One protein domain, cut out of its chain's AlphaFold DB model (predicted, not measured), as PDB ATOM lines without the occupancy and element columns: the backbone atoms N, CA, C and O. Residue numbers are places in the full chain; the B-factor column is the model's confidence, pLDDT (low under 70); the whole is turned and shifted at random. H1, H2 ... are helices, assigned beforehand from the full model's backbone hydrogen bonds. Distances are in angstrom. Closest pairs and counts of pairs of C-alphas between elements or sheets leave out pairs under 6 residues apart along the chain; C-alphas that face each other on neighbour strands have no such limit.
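Overview. This is residues 122 to 152, 178 to 255 and 333 to 371 of the 396 residues of an uncharacterized protein of Monosporascus sp. CRB-8-3 (UniProt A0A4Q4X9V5). Three helices, H1, H4 and H5, cross and touch in a small body, from which two arms stick out opposite ways: residues 227 to 255, mostly H4, and residues 354 to 371 of H5. H2 crosses near the last turns of H1, and little H3 makes the corner from H2 into H4. The printed part has 148 residues in five named helices and the links and ends beside them, H1 to H5 in chain order, with no named strand: all helix. It is extended, with a radius of gyration of the C-alphas of 24.2 A and spans of 91 by 42 by 33 A; the arms make the length.

Arrangement. H1, residues 122 to 147, is the hub, touching three helices. With residues 144 to 145 alone it only just touches H2, residues 178 to 196, with 3 pairs of C-alphas within 8 A, the closest Ala 144 and Cys 187 at 5.8 A, about perpendicular at 89 degrees. H3, residues 198 to 201, is close to H2 but not clearly touching, the C-alphas of Leu 195 and Asp 201 being closest at 6.5 A. H4, residues 204 to 253, touches H1 with residues 208 to 222 alone, the closest C-alphas those of Ala 135 and Leu 218 at 6.1 A, at a steep tilt of 54 degrees, opposite ways. H5, residues 333 to 371, touches H1 at Val 124 and Pro 335, the closest C-alphas, 5.5 A. Every O i to N i+4 pair is within hydrogen-bond range in H1 and H4, 12 of 15 in H2 and 29 of 35 in H5; H3 is too short for one.

Along the chain. H1 begins at C-alpha 122 (-108.022, -44.919, 75.395) and is 37.1 A long. H4, 63.8 A long, has a kink of 35 degrees near residue 243. H5, 56.4 A long, ends at C-alpha 371 (-81.840, -3.729, 34.686).

Size, cuts and confidence. The cuts span 27.8 A from C-alpha 152 to 178 and 56.1 A from C-alpha 255 to 333. Mean pLDDT of the printed part is 75.3, with residues 249 to 255 and 333 to 344 among those under 70.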
ATOM      1  N   ILE A 122    -107.156 -45.024  76.590       69.12
ATOM      2  CA  ILE A 122    -108.022 -44.919  75.395       69.12
ATOM      3  C   ILE A 122    -107.558 -43.854  74.394       69.12
ATOM      4  O   ILE A 122    -107.767 -44.007  73.192       69.12
ATOM      5  N   GLY A 123    -106.913 -42.791  74.885       75.44
ATOM      6  CA  GLY A 123    -106.398 -41.695  74.072       75.44
ATOM      7  C   GLY A 123    -105.354 -42.144  73.049       75.44
ATOM      8  O   GLY A 123    -105.341 -41.653  71.921       75.44
ATOM      9  N   VAL A 124    -104.505 -43.118  73.388       75.12
ATOM     10  CA  VAL A 124    -103.488 -43.640  72.460       75.12
ATOM     11  C   VAL A 124    -104.152 -44.434  71.334       75.12
ATOM     12  O   VAL A 124    -103.834 -44.248  70.162       75.12
ATOM     13  N   ILE A 125    -105.143 -45.263  71.664       76.00
ATOM     14  CA  ILE A 125    -105.878 -46.053  70.669       76.00
ATOM     15  C   ILE A 125    -106.727 -45.137  69.777       76.00
ATOM     16  O   ILE A 125    -106.710 -45.272  68.552       76.00
ATOM     17  N   SER A 126    -107.444 -44.172  70.362       79.88
ATOM     18  CA  SER A 126    -108.300 -43.253  69.607       79.88
ATOM     19  C   SER A 126    -107.487 -42.338  68.690       79.88
ATOM     20  O   SER A 126    -107.868 -42.137  67.534       79.88
ATOM     21  N   SER A 127    -106.337 -41.837  69.154       80.19
ATOM     22  CA  SER A 127    -105.418 -41.039  68.338       80.19
ATOM     23  C   SER A 127    -104.826 -41.851  67.187       80.19
ATOM     24  O   SER A 127    -104.782 -41.367  66.054       80.19
ATOM     25  N   PHE A 128    -104.467 -43.114  67.427       78.81
ATOM     26  CA  PHE A 128    -103.974 -44.012  66.386       78.81
ATOM     27  C   PHE A 128    -105.038 -44.317  65.321       78.81
ATOM     28  O   PHE A 128    -104.766 -44.195  64.123       78.81
ATOM     29  N   ILE A 129    -106.267 -44.650  65.733       81.31
ATOM     30  CA  ILE A 129    -107.388 -44.898  64.811       81.31
ATOM     31  C   ILE A 129    -107.698 -43.637  64.001       81.31
ATOM     32  O   ILE A 129    -107.831 -43.698  62.779       81.31
ATOM     33  N   THR A 130    -107.769 -42.482  64.662       83.50
ATOM     34  CA  THR A 130    -108.064 -41.203  64.002       83.50
ATOM     35  C   THR A 130    -106.975 -40.844  62.996       83.50
ATOM     36  O   THR A 130    -107.285 -40.497  61.858       83.50
ATOM     37  N   SER A 131    -105.701 -40.996  63.373       81.25
ATOM     38  CA  SER A 131    -104.563 -40.818  62.468       81.25
ATOM     39  C   SER A 131    -104.664 -41.757  61.264       81.25
ATOM     40  O   SER A 131    -104.544 -41.306  60.125       81.25
ATOM     41  N   SER A 132    -104.956 -43.042  61.487       80.88
ATOM     42  CA  SER A 132    -105.105 -44.056  60.429       80.88
ATOM     43  C   SER A 132    -106.206 -43.682  59.438       80.88
ATOM     44  O   SER A 132    -105.981 -43.662  58.228       80.88
ATOM     45  N   CYS A 133    -107.376 -43.287  59.943       85.06
ATOM     46  CA  CYS A 133    -108.478 -42.796  59.122       85.06
ATOM     47  C   CYS A 133    -108.084 -41.552  58.316       85.06
ATOM     48  O   CYS A 133    -108.358 -41.491  57.117       85.06
ATOM     49  N   LEU A 134    -107.412 -40.578  58.940       83.62
ATOM     50  CA  LEU A 134    -106.939 -39.376  58.253       83.62
ATOM     51  C   LEU A 134    -105.920 -39.709  57.162       83.62
ATOM     52  O   LEU A 134    -106.048 -39.197  56.054       83.62
ATOM     53  N   ALA A 135    -104.970 -40.605  57.420       82.81
ATOM     54  CA  ALA A 135    -103.993 -41.029  56.423       82.81
ATOM     55  C   ALA A 135    -104.659 -41.724  55.231       82.81
ATOM     56  O   ALA A 135    -104.341 -41.403  54.084       82.81
ATOM     57  N   ILE A 136    -105.631 -42.609  55.475       81.81
ATOM     58  CA  ILE A 136    -106.405 -43.269  54.415       81.81
ATOM     59  C   ILE A 136    -107.177 -42.231  53.598       81.81
ATOM     60  O   ILE A 136    -107.099 -42.234  52.369       81.81
ATOM     61  N   ILE A 137    -107.896 -41.317  54.255       85.00
ATOM     62  CA  ILE A 137    -108.681 -40.278  53.578       85.00
ATOM     63  C   ILE A 137    -107.765 -39.364  52.761       85.00
ATOM     64  O   ILE A 137    -108.035 -39.127  51.583       85.00
ATOM     65  N   SER A 138    -106.666 -38.881  53.338       85.81
ATOM     66  CA  SER A 138    -105.713 -38.002  52.660       85.81
ATOM     67  C   SER A 138    -105.006 -38.697  51.501       85.81
ATOM     68  O   SER A 138    -104.849 -38.086  50.445       85.81
ATOM     69  N   THR A 139    -104.655 -39.976  51.641       84.81
ATOM     70  CA  THR A 139    -104.072 -40.779  50.556       84.81
ATOM     71  C   THR A 139    -105.080 -40.993  49.432       84.81
ATOM     72  O   THR A 139    -104.760 -40.763  48.267       84.81
ATOM     73  N   CYS A 140    -106.326 -41.352  49.756       83.12
ATOM     74  CA  CYS A 140    -107.408 -41.467  48.780       83.12
ATOM     75  C   CYS A 140    -107.639 -40.142  48.039       83.12
ATOM     76  O   CYS A 140    -107.761 -40.136  46.814       83.12
ATOM     77  N   LEU A 141    -107.650 -39.016  48.761       84.88
ATOM     78  CA  LEU A 141    -107.801 -37.680  48.185       84.88
ATOM     79  C   LEU A 141    -106.626 -37.338  47.260       84.88
ATOM     80  O   LEU A 141    -106.835 -36.865  46.145       84.88
ATOM     81  N   TYR A 142    -105.397 -37.624  47.691       85.69
ATOM     82  CA  TYR A 142    -104.178 -37.393  46.919       85.69
ATOM     83  C   TYR A 142    -104.171 -38.207  45.622       85.69
ATOM     84  O   TYR A 142    -103.961 -37.656  44.540       85.69
ATOM     85  N   LEU A 143    -104.481 -39.503  45.709       82.62
ATOM     86  CA  LEU A 143    -104.585 -40.381  44.546       82.62
ATOM     87  C   LEU A 143    -105.707 -39.942  43.604       82.62
ATOM     88  O   LEU A 143    -105.508 -39.956  42.391       82.62
ATOM     89  N   ALA A 144    -106.856 -39.511  44.132       81.56
ATOM     90  CA  ALA A 144    -107.954 -38.988  43.324       81.56
ATOM     91  C   ALA A 144    -107.554 -37.706  42.571       81.56
ATOM     92  O   ALA A 144    -107.887 -37.562  41.392       81.56
ATOM     93  N   LEU A 145    -106.802 -36.804  43.213       81.44
ATOM     94  CA  LEU A 145    -106.297 -35.570  42.599       81.44
ATOM     95  C   LEU A 145    -105.236 -35.841  41.523       81.44
ATOM     96  O   LEU A 145    -105.273 -35.228  40.463       81.44
ATOM     97  N   ILE A 146    -104.314 -36.781  41.746       80.81
ATOM     98  CA  ILE A 146    -103.296 -37.118  40.737       80.81
ATOM     99  C   ILE A 146    -103.903 -37.882  39.563       80.81
ATOM    100  O   ILE A 146    -103.608 -37.588  38.406       80.81
ATOM    101  N   ARG A 147    -104.770 -38.861  39.836       77.31
ATOM    102  CA  ARG A 147    -105.353 -39.706  38.785       77.31
ATOM    103  C   ARG A 147    -106.410 -39.013  37.944       77.31
ATOM    104  O   ARG A 147    -106.738 -39.551  36.890       77.31
ATOM    105  N   SER A 148    -106.955 -37.884  38.389       75.31
ATOM    106  CA  SER A 148    -107.920 -37.121  37.596       75.31
ATOM    107  C   SER A 148    -107.283 -36.383  36.422       75.31
ATOM    108  O   SER A 148    -108.022 -35.904  35.568       75.31
ATOM    109  N   GLY A 149    -105.946 -36.334  36.331       65.75
ATOM    110  CA  GLY A 149    -105.264 -35.757  35.172       65.75
ATOM    111  C   GLY A 149    -105.562 -34.271  34.983       65.75
ATOM    112  O   GLY A 149    -105.461 -33.775  33.866       65.75
ATOM    113  N   LEU A 150    -105.948 -33.574  36.061       61.72
ATOM    114  CA  LEU A 150    -106.071 -32.120  36.081       61.72
ATOM    115  C   LEU A 150    -104.698 -31.530  35.769       61.72
ATOM    116  O   LEU A 150    -103.809 -31.479  36.622       61.72
ATOM    117  N   VAL A 151    -104.521 -31.140  34.511       59.66
ATOM    118  CA  VAL A 151    -103.403 -30.310  34.087       59.66
ATOM    119  C   VAL A 151    -103.603 -28.938  34.756       59.66
ATOM    120  O   VAL A 151    -104.720 -28.417  34.699       59.66
ATOM    121  N   PRO A 152    -102.575 -28.364  35.414       52.66
ATOM    122  CA  PRO A 152    -102.679 -27.119  36.193       52.66
ATOM    123  C   PRO A 152    -103.234 -25.909  35.431       52.66
ATOM    124  O   PRO A 152    -103.673 -24.940  36.041       52.66
ATOM    125  N   ILE A 178    -112.085 -53.532  38.079       72.44
ATOM    126  CA  ILE A 178    -112.453 -52.898  39.352       72.44
ATOM    127  C   ILE A 178    -111.909 -51.466  39.427       72.44
ATOM    128  O   ILE A 178    -112.632 -50.563  39.850       72.44
ATOM    129  N   ASP A 179    -110.676 -51.228  38.967       72.50
ATOM    130  CA  ASP A 179    -110.073 -49.885  38.963       72.50
ATOM    131  C   ASP A 179    -110.835 -48.950  38.012       72.50
ATOM    132  O   ASP A 179    -111.191 -47.826  38.376       72.50
ATOM    133  N   SER A 180    -111.205 -49.454  36.829       73.94
ATOM    134  CA  SER A 180    -112.052 -48.743  35.861       73.94
ATOM    135  C   SER A 180    -113.404 -48.335  36.461       73.94
ATOM    136  O   SER A 180    -113.821 -47.176  36.337       73.94
ATOM    137  N   TRP A 181    -114.078 -49.254  37.161       82.00
ATOM    138  CA  TRP A 181    -115.349 -48.967  37.825       82.00
ATOM    139  C   TRP A 181    -115.193 -47.942  38.957       82.00
ATOM    140  O   TRP A 181    -115.907 -46.935  38.978       82.00
ATOM    141  N   ALA A 182    -114.216 -48.135  39.849       74.25
ATOM    142  CA  ALA A 182    -113.954 -47.232  40.969       74.25
ATOM    143  C   ALA A 182    -113.624 -45.809  40.486       74.25
ATOM    144  O   ALA A 182    -114.115 -44.815  41.033       74.25
ATOM    145  N   ARG A 183    -112.858 -45.692  39.396       76.19
ATOM    146  CA  ARG A 183    -112.503 -44.410  38.778       76.19
ATOM    147  C   ARG A 183    -113.726 -43.685  38.202       76.19
ATOM    148  O   ARG A 183    -113.894 -42.480  38.427       76.19
ATOM    149  N   ARG A 184    -114.622 -44.403  37.515       78.81
ATOM    150  CA  ARG A 184    -115.853 -43.821  36.941       78.81
ATOM    151  C   ARG A 184    -116.871 -43.434  38.011       78.81
ATOM    152  O   ARG A 184    -117.436 -42.343  37.949       78.81
ATOM    153  N   CYS A 185    -117.104 -44.300  38.993       79.62
ATOM    154  CA  CYS A 185    -118.169 -44.104  39.974       79.62
ATOM    155  C   CYS A 185    -117.767 -43.160  41.113       79.62
ATOM    156  O   CYS A 185    -118.544 -42.270  41.464       79.62
ATOM    157  N   ILE A 186    -116.562 -43.326  41.665       80.19
ATOM    158  CA  ILE A 186    -116.135 -42.634  42.888       80.19
ATOM    159  C   ILE A 186    -115.298 -41.407  42.531       80.19
ATOM    160  O   ILE A 186    -115.709 -40.282  42.818       80.19
ATOM    161  N   CYS A 187    -114.170 -41.599  41.836       80.31
ATOM    162  CA  CYS A 187    -113.230 -40.502  41.571       80.31
ATOM    163  C   CYS A 187    -113.876 -39.393  40.739       80.31
ATOM    164  O   CYS A 187    -113.774 -38.223  41.088       80.31
ATOM    165  N   THR A 188    -114.603 -39.743  39.675       79.00
ATOM    166  CA  THR A 188    -115.181 -38.732  38.776       79.00
ATOM    167  C   THR A 188    -116.245 -37.878  39.469       79.00
ATOM    168  O   THR A 188    -116.285 -36.667  39.260       79.00
ATOM    169  N   ARG A 189    -117.106 -38.475  40.310       83.50
ATOM    170  CA  ARG A 189    -118.121 -37.722  41.067       83.50
ATOM    171  C   ARG A 189    -117.489 -36.858  42.148       83.50
ATOM    172  O   ARG A 189    -117.869 -35.698  42.283       83.50
ATOM    173  N   PHE A 190    -116.522 -37.411  42.870       82.25
ATOM    174  CA  PHE A 190    -115.842 -36.714  43.949       82.25
ATOM    175  C   PHE A 190    -115.009 -35.535  43.433       82.25
ATOM    176  O   PHE A 190    -115.135 -34.422  43.932       82.25
ATOM    177  N   VAL A 191    -114.247 -35.735  42.356       82.00
ATOM    178  CA  VAL A 191    -113.481 -34.666  41.702       82.00
ATOM    179  C   VAL A 191    -114.416 -33.597  41.145       82.00
ATOM    180  O   VAL A 191    -114.172 -32.418  41.369       82.00
ATOM    181  N   ARG A 192    -115.538 -33.967  40.506       83.50
ATOM    182  CA  ARG A 192    -116.542 -32.974  40.080       83.50
ATOM    183  C   ARG A 192    -117.111 -32.183  41.250       83.50
ATOM    184  O   ARG A 192    -117.333 -30.989  41.100       83.50
ATOM    185  N   PHE A 193    -117.366 -32.831  42.383       86.38
ATOM    186  CA  PHE A 193    -117.854 -32.159  43.584       86.38
ATOM    187  C   PHE A 193    -116.828 -31.149  44.113       86.38
ATOM    188  O   PHE A 193    -117.189 -30.000  44.352       86.38
ATOM    189  N   ILE A 194    -115.553 -31.542  44.203       82.44
ATOM    190  CA  ILE A 194    -114.460 -30.657  44.628       82.44
ATOM    191  C   ILE A 194    -114.276 -29.491  43.651       82.44
ATOM    192  O   ILE A 194    -114.237 -28.343  44.078       82.44
ATOM    193  N   LEU A 195    -114.220 -29.758  42.345       78.38
ATOM    194  CA  LEU A 195    -114.049 -28.719  41.324       78.38
ATOM    195  C   LEU A 195    -115.239 -27.761  41.236       78.38
ATOM    196  O   LEU A 195    -115.080 -26.611  40.838       78.38
ATOM    197  N   ARG A 196    -116.445 -28.202  41.622       86.19
ATOM    198  CA  ARG A 196    -117.622 -27.324  41.670       86.19
ATOM    199  C   ARG A 196    -117.432 -26.178  42.663       86.19
ATOM    200  O   ARG A 196    -118.029 -25.118  42.485       86.19
ATOM    201  N   ALA A 197    -116.587 -26.361  43.676       87.25
ATOM    202  CA  ALA A 197    -116.148 -25.274  44.531       87.25
ATOM    203  C   ALA A 197    -115.072 -24.452  43.800       87.25
ATOM    204  O   ALA A 197    -113.879 -24.705  43.936       87.25
ATOM    205  N   GLN A 198    -115.501 -23.425  43.056       80.50
ATOM    206  CA  GLN A 198    -114.629 -22.518  42.286       80.50
ATOM    207  C   GLN A 198    -113.450 -21.944  43.092       80.50
ATOM    208  O   GLN A 198    -112.403 -21.615  42.540       80.50
ATOM    209  N   TRP A 199    -113.590 -21.835  44.414       84.88
ATOM    210  CA  TRP A 199    -112.525 -21.348  45.284       84.88
ATOM    211  C   TRP A 199    -111.314 -22.298  45.365       84.88
ATOM    212  O   TRP A 199    -110.181 -21.837  45.532       84.88
ATOM    213  N   ILE A 200    -111.542 -23.608  45.211       83.38
ATOM    214  CA  ILE A 200    -110.510 -24.652  45.306       83.38
ATOM    215  C   ILE A 200    -109.591 -24.636  44.085       83.38
ATOM    216  O   ILE A 200    -108.395 -24.874  44.241       83.38
ATOM    217  N   ASP A 201    -110.110 -24.283  42.908       80.75
ATOM    218  CA  ASP A 201    -109.348 -24.283  41.655       80.75
ATOM    219  C   ASP A 201    -108.106 -23.377  41.757       80.75
ATOM    220  O   ASP A 201    -106.976 -23.805  41.539       80.75
ATOM    221  N   SER A 202    -108.276 -22.172  42.315       83.81
ATOM    222  CA  SER A 202    -107.170 -21.226  42.566       83.81
ATOM    223  C   SER A 202    -106.125 -21.695  43.598       83.81
ATOM    224  O   SER A 202    -105.092 -21.045  43.804       83.81
ATOM    225  N   ARG A 203    -106.414 -22.778  44.327       86.19
ATOM    226  CA  ARG A 203    -105.604 -23.308  45.432       86.19
ATOM    227  C   ARG A 203    -105.106 -24.724  45.178       86.19
ATOM    228  O   ARG A 203    -104.361 -25.219  46.023       86.19
ATOM    229  N   ILE A 204    -105.468 -25.358  44.066       84.06
ATOM    230  CA  ILE A 204    -105.261 -26.793  43.874       84.06
ATOM    231  C   ILE A 204    -103.779 -27.182  43.912       84.06
ATOM    232  O   ILE A 204    -103.430 -28.142  44.592       84.06
ATOM    233  N   ASP A 205    -102.891 -26.371  43.329       81.12
ATOM    234  CA  ASP A 205    -101.441 -26.612  43.370       81.12
ATOM    235  C   ASP A 205    -100.880 -26.538  44.791       81.12
ATOM    236  O   ASP A 205    -100.052 -27.355  45.200       81.12
ATOM    237  N   LYS A 206    -101.372 -25.579  45.586       85.31
ATOM    238  CA  LYS A 206    -100.973 -25.448  46.992       85.31
ATOM    239  C   LYS A 206    -101.494 -26.615  47.814       85.31
ATOM    240  O   LYS A 206    -100.735 -27.186  48.586       85.31
ATOM    241  N   ILE A 207    -102.762 -26.979  47.622       86.38
ATOM    242  CA  ILE A 207    -103.390 -28.113  48.301       86.38
ATOM    243  C   ILE A 207    -102.639 -29.394  47.957       86.38
ATOM    244  O   ILE A 207    -102.329 -30.150  48.865       86.38
ATOM    245  N   ARG A 208    -102.275 -29.618  46.691       84.62
ATOM    246  CA  ARG A 208    -101.505 -30.793  46.267       84.62
ATOM    247  C   ARG A 208    -100.157 -30.875  46.979       84.62
ATOM    248  O   ARG A 208     -99.820 -31.940  47.489       84.62
ATOM    249  N   GLY A 209     -99.417 -29.765  47.042       81.94
ATOM    250  CA  GLY A 209     -98.143 -29.703  47.762       81.94
ATOM    251  C   GLY A 209     -98.304 -29.974  49.258       81.94
ATOM    252  O   GLY A 209     -97.605 -30.813  49.816       81.94
ATOM    253  N   THR A 210     -99.273 -29.320  49.903       86.38
ATOM    254  CA  THR A 210     -99.557 -29.506  51.333       86.38
ATOM    255  C   THR A 210    -100.035 -30.921  51.648       86.38
ATOM    256  O   THR A 210     -99.575 -31.512  52.617       86.38
ATOM    257  N   LEU A 211    -100.920 -31.484  50.827       85.44
ATOM    258  CA  LEU A 211    -101.471 -32.824  51.003       85.44
ATOM    259  C   LEU A 211    -100.398 -33.898  50.804       85.44
ATOM    260  O   LEU A 211    -100.385 -34.862  51.554       85.44
ATOM    261  N   PHE A 212     -99.485 -33.721  49.844       85.62
ATOM    262  CA  PHE A 212     -98.353 -34.631  49.661       85.62
ATOM    263  C   PHE A 212     -97.460 -34.672  50.902       85.62
ATOM    264  O   PHE A 212     -97.230 -35.744  51.454       85.62
ATOM    265  N   SER A 213     -97.019 -33.506  51.380       83.75
ATOM    266  CA  SER A 213     -96.197 -33.410  52.588       83.75
ATOM    267  C   SER A 213     -96.933 -33.916  53.833       83.75
ATOM    268  O   SER A 213     -96.325 -34.542  54.694       83.75
ATOM    269  N   PHE A 214     -98.246 -33.688  53.920       86.00
ATOM    270  CA  PHE A 214     -99.077 -34.191  55.012       86.00
ATOM    271  C   PHE A 214     -99.197 -35.718  54.999       86.00
ATOM    272  O   PHE A 214     -98.995 -36.348  56.032       86.00
ATOM    273  N   VAL A 215     -99.487 -36.320  53.840       84.38
ATOM    274  CA  VAL A 215     -99.556 -37.782  53.684       84.38
ATOM    275  C   VAL A 215     -98.205 -38.415  54.003       84.38
ATOM    276  O   VAL A 215     -98.173 -39.420  54.704       84.38
ATOM    277  N   LEU A 216     -97.103 -37.812  53.547       84.00
ATOM    278  CA  LEU A 216     -95.756 -38.296  53.842       84.00
ATOM    279  C   LEU A 216     -95.457 -38.255  55.350       84.00
ATOM    280  O   LEU A 216     -95.021 -39.251  55.912       84.00
ATOM    281  N   SER A 217     -95.787 -37.148  56.020       84.31
ATOM    282  CA  SER A 217     -95.613 -37.011  57.473       84.31
ATOM    283  C   SER A 217     -96.478 -37.992  58.278       84.31
ATOM    284  O   SER A 217     -95.996 -38.631  59.216       84.31
ATOM    285  N   LEU A 218     -97.750 -38.173  57.893       81.75
ATOM    286  CA  LEU A 218     -98.625 -39.160  58.531       81.75
ATOM    287  C   LEU A 218     -98.123 -40.589  58.321       81.75
ATOM    288  O   LEU A 218     -98.189 -41.387  59.255       81.75
ATOM    289  N   ALA A 219     -97.614 -40.907  57.128       81.44
ATOM    290  CA  ALA A 219     -97.038 -42.211  56.835       81.44
ATOM    291  C   ALA A 219     -95.802 -42.481  57.703       81.44
ATOM    292  O   ALA A 219     -95.705 -43.564  58.271       81.44
ATOM    293  N   ASP A 220     -94.915 -41.500  57.886       83.75
ATOM    294  CA  ASP A 220     -93.736 -41.642  58.746       83.75
ATOM    295  C   ASP A 220     -94.128 -41.851  60.218       83.75
ATOM    296  O   ASP A 220     -93.624 -42.770  60.871       83.75
ATOM    297  N   MET A 221     -95.081 -41.067  60.745       78.69
ATOM    298  CA  MET A 221     -95.573 -41.262  62.116       78.69
ATOM    299  C   MET A 221     -96.247 -42.625  62.293       78.69
ATOM    300  O   MET A 221     -95.998 -43.292  63.298       78.69
ATOM    301  N   GLN A 222     -97.072 -43.065  61.339       78.25
ATOM    302  CA  GLN A 222     -97.744 -44.370  61.387       78.25
ATOM    303  C   GLN A 222     -96.789 -45.539  61.205       78.25
ATOM    304  O   GLN A 222     -96.986 -46.577  61.824       78.25
ATOM    305  N   LEU A 223     -95.744 -45.382  60.398       76.81
ATOM    306  CA  LEU A 223     -94.734 -46.410  60.204       76.81
ATOM    307  C   LEU A 223     -93.899 -46.581  61.471       76.81
ATOM    308  O   LEU A 223     -93.726 -47.703  61.930       76.81
ATOM    309  N   VAL A 224     -93.445 -45.492  62.098       79.62
ATOM    310  CA  VAL A 224     -92.674 -45.574  63.349       79.62
ATOM    311  C   VAL A 224     -93.533 -46.113  64.494       79.62
ATOM    312  O   VAL A 224     -93.114 -47.034  65.195       79.62
ATOM    313  N   THR A 225     -94.749 -45.588  64.673       78.38
ATOM    314  CA  THR A 225     -95.661 -46.070  65.727       78.38
ATOM    315  C   THR A 225     -96.146 -47.492  65.459       78.38
ATOM    316  O   THR A 225     -96.169 -48.309  66.376       78.38
ATOM    317  N   GLY A 226     -96.445 -47.824  64.204       77.56
ATOM    318  CA  GLY A 226     -96.823 -49.163  63.766       77.56
ATOM    319  C   GLY A 226     -95.700 -50.176  63.964       77.56
ATOM    320  O   GLY A 226     -95.951 -51.241  64.514       77.56
ATOM    321  N   ILE A 227     -94.452 -49.839  63.617       70.62
ATOM    322  CA  ILE A 227     -93.282 -50.691  63.885       70.62
ATOM    323  C   ILE A 227     -93.070 -50.856  65.388       70.62
ATOM    324  O   ILE A 227     -92.759 -51.961  65.825       70.62
ATOM    325  N   ALA A 228     -93.247 -49.808  66.195       73.44
ATOM    326  CA  ALA A 228     -93.115 -49.906  67.648       73.44
ATOM    327  C   ALA A 228     -94.182 -50.832  68.257       73.44
ATOM    328  O   ALA A 228     -93.844 -51.727  69.033       73.44
ATOM    329  N   MET A 229     -95.450 -50.679  67.854       74.94
ATOM    330  CA  MET A 229     -96.542 -51.561  68.284       74.94
ATOM    331  C   MET A 229     -96.341 -52.995  67.793       74.94
ATOM    332  O   MET A 229     -96.484 -53.930  68.578       74.94
ATOM    333  N   LEU A 230     -95.946 -53.181  66.529       70.81
ATOM    334  CA  LEU A 230     -95.649 -54.494  65.962       70.81
ATOM    335  C   LEU A 230     -94.468 -55.140  66.686       70.81
ATOM    336  O   LEU A 230     -94.542 -56.308  67.026       70.81
ATOM    337  N   SER A 231     -93.407 -54.393  66.987       68.62
ATOM    338  CA  SER A 231     -92.248 -54.906  67.726       68.62
ATOM    339  C   SER A 231     -92.637 -55.316  69.143       68.62
ATOM    340  O   SER A 231     -92.247 -56.388  69.592       68.62
ATOM    341  N   ALA A 232     -93.453 -54.518  69.837       69.56
ATOM    342  CA  ALA A 232     -93.973 -54.871  71.155       69.56
ATOM    343  C   ALA A 232     -94.856 -56.130  71.096       69.56
ATOM    344  O   ALA A 232     -94.696 -57.038  71.916       69.56
ATOM    345  N   ALA A 233     -95.734 -56.220  70.093       70.75
ATOM    346  CA  ALA A 233     -96.581 -57.383  69.856       70.75
ATOM    347  C   ALA A 233     -95.754 -58.625  69.506       70.75
ATOM    348  O   ALA A 233     -95.989 -59.679  70.080       70.75
ATOM    349  N   VAL A 234     -94.744 -58.501  68.641       72.88
ATOM    350  CA  VAL A 234     -93.826 -59.580  68.257       72.88
ATOM    351  C   VAL A 234     -92.985 -60.019  69.444       72.88
ATOM    352  O   VAL A 234     -92.826 -61.212  69.633       72.88
ATOM    353  N   ILE A 235     -92.487 -59.118  70.292       72.31
ATOM    354  CA  ILE A 235     -91.748 -59.500  71.507       72.31
ATOM    355  C   ILE A 235     -92.664 -60.261  72.472       72.31
ATOM    356  O   ILE A 235     -92.258 -61.282  73.033       72.31
ATOM    357  N   LYS A 236     -93.909 -59.796  72.646       73.19
ATOM    358  CA  LYS A 236     -94.907 -60.462  73.492       73.19
ATOM    359  C   LYS A 236     -95.277 -61.834  72.921       73.19
ATOM    360  O   LYS A 236     -95.235 -62.825  73.641       73.19
ATOM    361  N   LEU A 237     -95.543 -61.905  71.619       73.94
ATOM    362  CA  LEU A 237     -95.907 -63.126  70.908       73.94
ATOM    363  C   LEU A 237     -94.738 -64.110  70.832       73.94
ATOM    364  O   LEU A 237     -94.943 -65.296  71.030       73.94
ATOM    365  N   HIS A 238     -93.510 -63.645  70.612       75.75
ATOM    366  CA  HIS A 238     -92.307 -64.475  70.566       75.75
ATOM    367  C   HIS A 238     -92.018 -65.120  71.920       75.75
ATOM    368  O   HIS A 238     -91.545 -66.249  71.956       75.75
ATOM    369  N   ARG A 239     -92.317 -64.452  73.040       72.06
ATOM    370  CA  ARG A 239     -92.220 -65.093  74.359       72.06
ATOM    371  C   ARG A 239     -93.258 -66.204  74.505       72.06
ATOM    372  O   ARG A 239     -92.885 -67.338  74.776       72.06
ATOM    373  N   THR A 240     -94.523 -65.918  74.209       71.88
ATOM    374  CA  THR A 240     -95.613 -66.891  74.385       71.88
ATOM    375  C   THR A 240     -95.532 -68.068  73.408       71.88
ATOM    376  O   THR A 240     -95.683 -69.226  73.789       71.88
ATOM    377  N   VAL A 241     -95.286 -67.784  72.129       72.88
ATOM    378  CA  VAL A 241     -95.172 -68.793  71.073       72.88
ATOM    379  C   VAL A 241     -93.819 -69.476  71.147       72.88
ATOM    380  O   VAL A 241     -93.775 -70.682  70.977       72.88
ATOM    381  N   GLY A 242     -92.731 -68.762  71.438       71.50
ATOM    382  CA  GLY A 242     -91.401 -69.355  71.571       71.50
ATOM    383  C   GLY A 242     -91.359 -70.430  72.651       71.50
ATOM    384  O   GLY A 242     -90.884 -71.526  72.378       71.50
ATOM    385  N   GLU A 243     -91.925 -70.169  73.830       71.75
ATOM    386  CA  GLU A 243     -92.010 -71.165  74.906       71.75
ATOM    387  C   GLU A 243     -92.846 -72.385  74.488       71.75
ATOM    388  O   GLU A 243     -92.393 -73.522  74.614       71.75
ATOM    389  N   TRP A 244     -94.013 -72.166  73.877       78.06
ATOM    390  CA  TRP A 244     -94.883 -73.259  73.430       78.06
ATOM    391  C   TRP A 244     -94.290 -74.081  72.275       78.06
ATOM    392  O   TRP A 244     -94.364 -75.313  72.267       78.06
ATOM    393  N   TRP A 245     -93.700 -73.416  71.281       80.25
ATOM    394  CA  TRP A 245     -93.152 -74.050  70.084       80.25
ATOM    395  C   TRP A 245     -91.825 -74.744  70.382       80.25
ATOM    396  O   TRP A 245     -91.597 -75.823  69.845       80.25
ATOM    397  N   ILE A 246     -90.972 -74.190  71.255       69.62
ATOM    398  CA  ILE A 246     -89.739 -74.859  71.697       69.62
ATOM    399  C   ILE A 246     -90.077 -76.129  72.482       69.62
ATOM    400  O   ILE A 246     -89.453 -77.156  72.217       69.62
ATOM    401  N   ASP A 247     -91.097 -76.121  73.343       67.88
ATOM    402  CA  ASP A 247     -91.537 -77.338  74.041       67.88
ATOM    403  C   ASP A 247     -92.134 -78.374  73.077       67.88
ATOM    404  O   ASP A 247     -91.777 -79.556  73.113       67.88
ATOM    405  N   LYS A 248     -92.982 -77.949  72.132       73.31
ATOM    406  CA  LYS A 248     -93.604 -78.862  71.159       73.31
ATOM    407  C   LYS A 248     -92.595 -79.429  70.152       73.31
ATOM    408  O   LYS A 248     -92.645 -80.615  69.823       73.31
ATOM    409  N   ALA A 249     -91.672 -78.599  69.665       62.78
ATOM    410  CA  ALA A 249     -90.627 -78.995  68.726       62.78
ATOM    411  C   ALA A 249     -89.555 -79.856  69.398       62.78
ATOM    412  O   ALA A 249     -89.083 -80.808  68.779       62.78
ATOM    413  N   ARG A 250     -89.219 -79.601  70.672       64.00
ATOM    414  CA  ARG A 250     -88.333 -80.471  71.459       64.00
ATOM    415  C   ARG A 250     -88.895 -81.892  71.531       64.00
ATOM    416  O   ARG A 250     -88.150 -82.830  71.272       64.00
ATOM    417  N   HIS A 251     -90.198 -82.056  71.752       62.12
ATOM    418  CA  HIS A 251     -90.827 -83.383  71.755       62.12
ATOM    419  C   HIS A 251     -90.878 -84.068  70.380       62.12
ATOM    420  O   HIS A 251     -90.793 -85.288  70.304       62.12
ATOM    421  N   LEU A 252     -90.992 -83.317  69.281       64.19
ATOM    422  CA  LEU A 252     -91.100 -83.897  67.932       64.19
ATOM    423  C   LEU A 252     -89.749 -84.114  67.225       64.19
ATOM    424  O   LEU A 252     -89.684 -84.889  66.271       64.19
ATOM    425  N   ILE A 253     -88.689 -83.424  67.660       60.56
ATOM    426  CA  ILE A 253     -87.358 -83.455  67.033       60.56
ATOM    427  C   ILE A 253     -86.329 -84.214  67.888       60.56
ATOM    428  O   ILE A 253     -85.432 -84.829  67.316       60.56
ATOM    429  N   VAL A 254     -86.423 -84.203  69.224       53.78
ATOM    430  CA  VAL A 254     -85.405 -84.845  70.086       53.78
ATOM    431  C   VAL A 254     -85.705 -86.327  70.354       53.78
ATOM    432  O   VAL A 254     -84.770 -87.111  70.512       53.78
ATOM    433  N   ASP A 255     -86.961 -86.770  70.254       52.00
ATOM    434  CA  ASP A 255     -87.330 -88.193  70.382       52.00
ATOM    435  C   ASP A 255     -87.129 -88.998  69.079       52.00
ATOM    436  O   ASP A 255     -88.009 -89.706  68.595       52.00
ATOM    437  N   LEU A 333    -103.942 -36.125  77.058       56.22
ATOM    438  CA  LEU A 333    -103.509 -34.857  76.487       56.22
ATOM    439  C   LEU A 333    -102.270 -35.035  75.601       56.22
ATOM    440  O   LEU A 333    -102.184 -34.417  74.545       56.22
ATOM    441  N   VAL A 334    -101.357 -35.941  75.964       60.28
ATOM    442  CA  VAL A 334    -100.151 -36.265  75.179       60.28
ATOM    443  C   VAL A 334    -100.473 -36.848  73.789       60.28
ATOM    444  O   VAL A 334     -99.970 -36.306  72.803       60.28
ATOM    445  N   PRO A 335    -101.310 -37.894  73.637       58.94
ATOM    446  CA  PRO A 335    -101.702 -38.392  72.320       58.94
ATOM    447  C   PRO A 335    -102.528 -37.382  71.508       58.94
ATOM    448  O   PRO A 335    -102.353 -37.314  70.292       58.94
ATOM    449  N   ILE A 336    -103.359 -36.543  72.141       60.97
ATOM    450  CA  ILE A 336    -104.058 -35.438  71.454       60.97
ATOM    451  C   ILE A 336    -103.061 -34.373  70.963       60.97
ATOM    452  O   ILE A 336    -103.168 -33.897  69.831       60.97
ATOM    453  N   LEU A 337    -102.050 -34.037  71.769       64.94
ATOM    454  CA  LEU A 337    -100.981 -33.101  71.411       64.94
ATOM    455  C   LEU A 337    -100.119 -33.650  70.262       64.94
ATOM    456  O   LEU A 337     -99.814 -32.920  69.318       64.94
ATOM    457  N   LEU A 338     -99.787 -34.944  70.299       61.81
ATOM    458  CA  LEU A 338     -99.090 -35.649  69.218       61.81
ATOM    459  C   LEU A 338     -99.914 -35.669  67.927       61.81
ATOM    460  O   LEU A 338     -99.353 -35.507  66.845       61.81
ATOM    461  N   LEU A 339    -101.242 -35.784  68.026       64.75
ATOM    462  CA  LEU A 339    -102.149 -35.672  66.882       64.75
ATOM    463  C   LEU A 339    -102.204 -34.241  66.320       64.75
ATOM    464  O   LEU A 339    -102.492 -34.053  65.140       64.75
ATOM    465  N   GLY A 340    -101.865 -33.234  67.131       66.50
ATOM    466  CA  GLY A 340    -101.718 -31.840  66.715       66.50
ATOM    467  C   GLY A 340    -100.453 -31.548  65.897       66.50
ATOM    468  O   GLY A 340    -100.457 -30.608  65.101       66.50
ATOM    469  N   VAL A 341     -99.388 -32.351  66.018       67.25
ATOM    470  CA  VAL A 341     -98.107 -32.117  65.315       67.25
ATOM    471  C   VAL A 341     -98.266 -32.112  63.781       67.25
ATOM    472  O   VAL A 341     -97.816 -31.150  63.150       67.25
ATOM    473  N   PRO A 342     -98.974 -33.073  63.152       61.31
ATOM    474  CA  PRO A 342     -99.283 -33.015  61.719       61.31
ATOM    475  C   PRO A 342    -100.089 -31.773  61.309       61.31
ATOM    476  O   PRO A 342     -99.871 -31.210  60.234       61.31
ATOM    477  N   PHE A 343    -101.009 -31.301  62.161       66.44
ATOM    478  CA  PHE A 343    -101.794 -30.090  61.892       66.44
ATOM    479  C   PHE A 343    -100.935 -28.823  61.945       66.44
ATOM    480  O   PHE A 343    -101.089 -27.942  61.096       66.44
ATOM    481  N   LEU A 344    -100.000 -28.738  62.894       69.12
ATOM    482  CA  LEU A 344     -99.049 -27.630  62.982       69.12
ATOM    483  C   LEU A 344     -98.137 -27.576  61.751       69.12
ATOM    484  O   LEU A 344     -97.942 -26.497  61.198       69.12
ATOM    485  N   GLN A 345     -97.680 -28.723  61.242       72.31
ATOM    486  CA  GLN A 345     -96.900 -28.784  60.000       72.31
ATOM    487  C   GLN A 345     -97.696 -28.284  58.782       72.31
ATOM    488  O   GLN A 345     -97.169 -27.557  57.937       72.31
ATOM    489  N   VAL A 346     -98.988 -28.616  58.695       68.06
ATOM    490  CA  VAL A 346     -99.881 -28.083  57.649       68.06
ATOM    491  C   VAL A 346    -100.036 -26.567  57.772       68.06
ATOM    492  O   VAL A 346     -99.962 -25.857  56.764       68.06
ATOM    493  N   LEU A 347    -100.216 -26.056  58.993       70.94
ATOM    494  CA  LEU A 347    -100.332 -24.622  59.257       70.94
ATOM    495  C   LEU A 347     -99.041 -23.868  58.930       70.94
ATOM    496  O   LEU A 347     -99.104 -22.809  58.302       70.94
ATOM    497  N   GLU A 348     -97.877 -24.414  59.280       74.31
ATOM    498  CA  GLU A 348     -96.579 -23.834  58.929       74.31
ATOM    499  C   GLU A 348     -96.374 -23.782  57.416       74.31
ATOM    500  O   GLU A 348     -96.004 -22.732  56.886       74.31
ATOM    501  N   MET A 349     -96.697 -24.857  56.687       68.88
ATOM    502  CA  MET A 349     -96.633 -24.850  55.222       68.88
ATOM    503  C   MET A 349     -97.591 -23.819  54.608       68.88
ATOM    504  O   MET A 349     -97.232 -23.098  53.669       68.88
ATOM    505  N   TYR A 350     -98.805 -23.704  55.151       72.12
ATOM    506  CA  TYR A 350     -99.799 -22.747  54.672       72.12
ATOM    507  C   TYR A 350     -99.371 -21.290  54.921       72.12
ATOM    508  O   TYR A 350     -99.481 -20.437  54.031       72.12
ATOM    509  N   CYS A 351     -98.828 -20.999  56.105       78.38
ATOM    510  CA  CYS A 351     -98.365 -19.669  56.498       78.38
ATOM    511  C   CYS A 351     -97.034 -19.284  55.826       78.38
ATOM    512  O   CYS A 351     -96.901 -18.158  55.335       78.38
ATOM    513  N   GLY A 352     -96.085 -20.217  55.706       65.38
ATOM    514  CA  GLY A 352     -94.783 -20.014  55.060       65.38
ATOM    515  C   GLY A 352     -94.902 -19.620  53.584       65.38
ATOM    516  O   GLY A 352     -94.166 -18.758  53.095       65.38
ATOM    517  N   SER A 353     -95.928 -20.128  52.893       55.25
ATOM    518  CA  SER A 353     -96.219 -19.783  51.495       55.25
ATOM    519  C   SER A 353     -96.534 -18.289  51.283       55.25
ATOM    520  O   SER A 353     -96.302 -17.754  50.194       55.25
ATOM    521  N   LYS A 354     -97.032 -17.566  52.303       58.94
ATOM    522  CA  LYS A 354     -97.273 -16.112  52.196       58.94
ATOM    523  C   LYS A 354     -95.984 -15.286  52.277       58.94
ATOM    524  O   LYS A 354     -95.945 -14.197  51.706       58.94
ATOM    525  N   SER A 355     -94.941 -15.792  52.938       59.16
ATOM    526  CA  SER A 355     -93.667 -15.079  53.098       59.16
ATOM    527  C   SER A 355     -92.793 -15.175  51.841       59.16
ATOM    528  O   SER A 355     -92.274 -14.158  51.377       59.16
ATOM    529  N   SER A 356     -92.732 -16.350  51.196       59.06
ATOM    530  CA  SER A 356     -91.982 -16.509  49.937       59.06
ATOM    531  C   SER A 356     -92.509 -15.614  48.822       59.06
ATOM    532  O   SER A 356     -91.716 -15.010  48.111       59.06
ATOM    533  N   ARG A 357     -93.833 -15.416  48.719       61.19
ATOM    534  CA  ARG A 357     -94.412 -14.548  47.681       61.19
ATOM    535  C   ARG A 357     -93.992 -13.080  47.828       61.19
ATOM    536  O   ARG A 357     -93.867 -12.388  46.824       61.19
ATOM    537  N   LYS A 358     -93.745 -12.613  49.060       72.19
ATOM    538  CA  LYS A 358     -93.207 -11.265  49.300       72.19
ATOM    539  C   LYS A 358     -91.739 -11.162  48.894       72.19
ATOM    540  O   LYS A 358     -91.371 -10.133  48.346       72.19
ATOM    541  N   ARG A 359     -90.932 -12.213  49.095       68.56
ATOM    542  CA  ARG A 359     -89.528 -12.234  48.647       68.56
ATOM    543  C   ARG A 359     -89.407 -12.304  47.130       68.56
ATOM    544  O   ARG A 359     -88.691 -11.491  46.574       68.56
ATOM    545  N   THR A 360     -90.181 -13.152  46.448       74.56
ATOM    546  CA  THR A 360     -90.135 -13.219  44.975       74.56
ATOM    547  C   THR A 360     -90.628 -11.923  44.329       74.56
ATOM    548  O   THR A 360     -90.058 -11.475  43.342       74.56
ATOM    549  N   ALA A 361     -91.649 -11.273  44.900       74.12
ATOM    550  CA  ALA A 361     -92.088  -9.958  44.431       74.12
ATOM    551  C   ALA A 361     -91.035  -8.864  44.685       74.12
ATOM    552  O   ALA A 361     -90.874  -7.974  43.853       74.12
ATOM    553  N   LEU A 362     -90.305  -8.935  45.806       81.75
ATOM    554  CA  LEU A 362     -89.182  -8.038  46.075       81.75
ATOM    555  C   LEU A 362     -88.039  -8.275  45.083       81.75
ATOM    556  O   LEU A 362     -87.552  -7.316  44.500       81.75
ATOM    557  N   ASP A 363     -87.652  -9.530  44.853       80.19
ATOM    558  CA  ASP A 363     -86.543  -9.892  43.969       80.19
ATOM    559  C   ASP A 363     -86.831  -9.526  42.513       80.19
ATOM    560  O   ASP A 363     -85.952  -8.999  41.840       80.19
ATOM    561  N   VAL A 364     -88.068  -9.701  42.033       81.00
ATOM    562  CA  VAL A 364     -88.478  -9.227  40.696       81.00
ATOM    563  C   VAL A 364     -88.399  -7.700  40.611       81.00
ATOM    564  O   VAL A 364     -87.930  -7.159  39.610       81.00
ATOM    565  N   ARG A 365     -88.786  -6.986  41.675       82.88
ATOM    566  CA  ARG A 365     -88.687  -5.521  41.726       82.88
ATOM    567  C   ARG A 365     -87.228  -5.048  41.770       82.88
ATOM    568  O   ARG A 365     -86.883  -4.086  41.093       82.88
ATOM    569  N   PHE A 366     -86.362  -5.742  42.506       81.75
ATOM    570  CA  PHE A 366     -84.927  -5.458  42.562       81.75
ATOM    571  C   PHE A 366     -84.198  -5.834  41.265       81.75
ATOM    572  O   PHE A 366     -83.279  -5.120  40.864       81.75
ATOM    573  N   ALA A 367     -84.611  -6.903  40.580       79.88
ATOM    574  CA  ALA A 367     -84.085  -7.277  39.270       79.88
ATOM    575  C   ALA A 367     -84.453  -6.244  38.193       79.88
ATOM    576  O   ALA A 367     -83.594  -5.892  37.389       79.88
ATOM    577  N   GLY A 368     -85.675  -5.695  38.233       79.75
ATOM    578  CA  GLY A 368     -86.087  -4.585  37.365       79.75
ATOM    579  C   GLY A 368     -85.231  -3.329  37.563       79.75
ATOM    580  O   GLY A 368     -84.667  -2.814  36.603       79.75
ATOM    581  N   ILE A 369     -85.024  -2.906  38.817       80.62
ATOM    582  CA  ILE A 369     -84.175  -1.742  39.144       80.62
ATOM    583  C   ILE A 369     -82.713  -1.970  38.719       80.62
ATOM    584  O   ILE A 369     -82.037  -1.054  38.253       80.62
ATOM    585  N   ARG A 370     -82.203  -3.204  38.851       78.75
ATOM    586  CA  ARG A 370     -80.842  -3.555  38.412       78.75
ATOM    587  C   ARG A 370     -80.704  -3.569  36.881       78.75
ATOM    588  O   ARG A 370     -79.606  -3.322  36.388       78.75
ATOM    589  N   GLY A 371     -81.784  -3.842  36.147       72.50
ATOM    590  CA  GLY A 371     -81.840  -3.729  34.686       72.50
ATOM    591  C   GLY A 371     -81.739  -2.278  34.208       72.50
ATOM    592  O   GLY A 371     -80.866  -1.967  33.403       72.50
TER     593      GLY A 371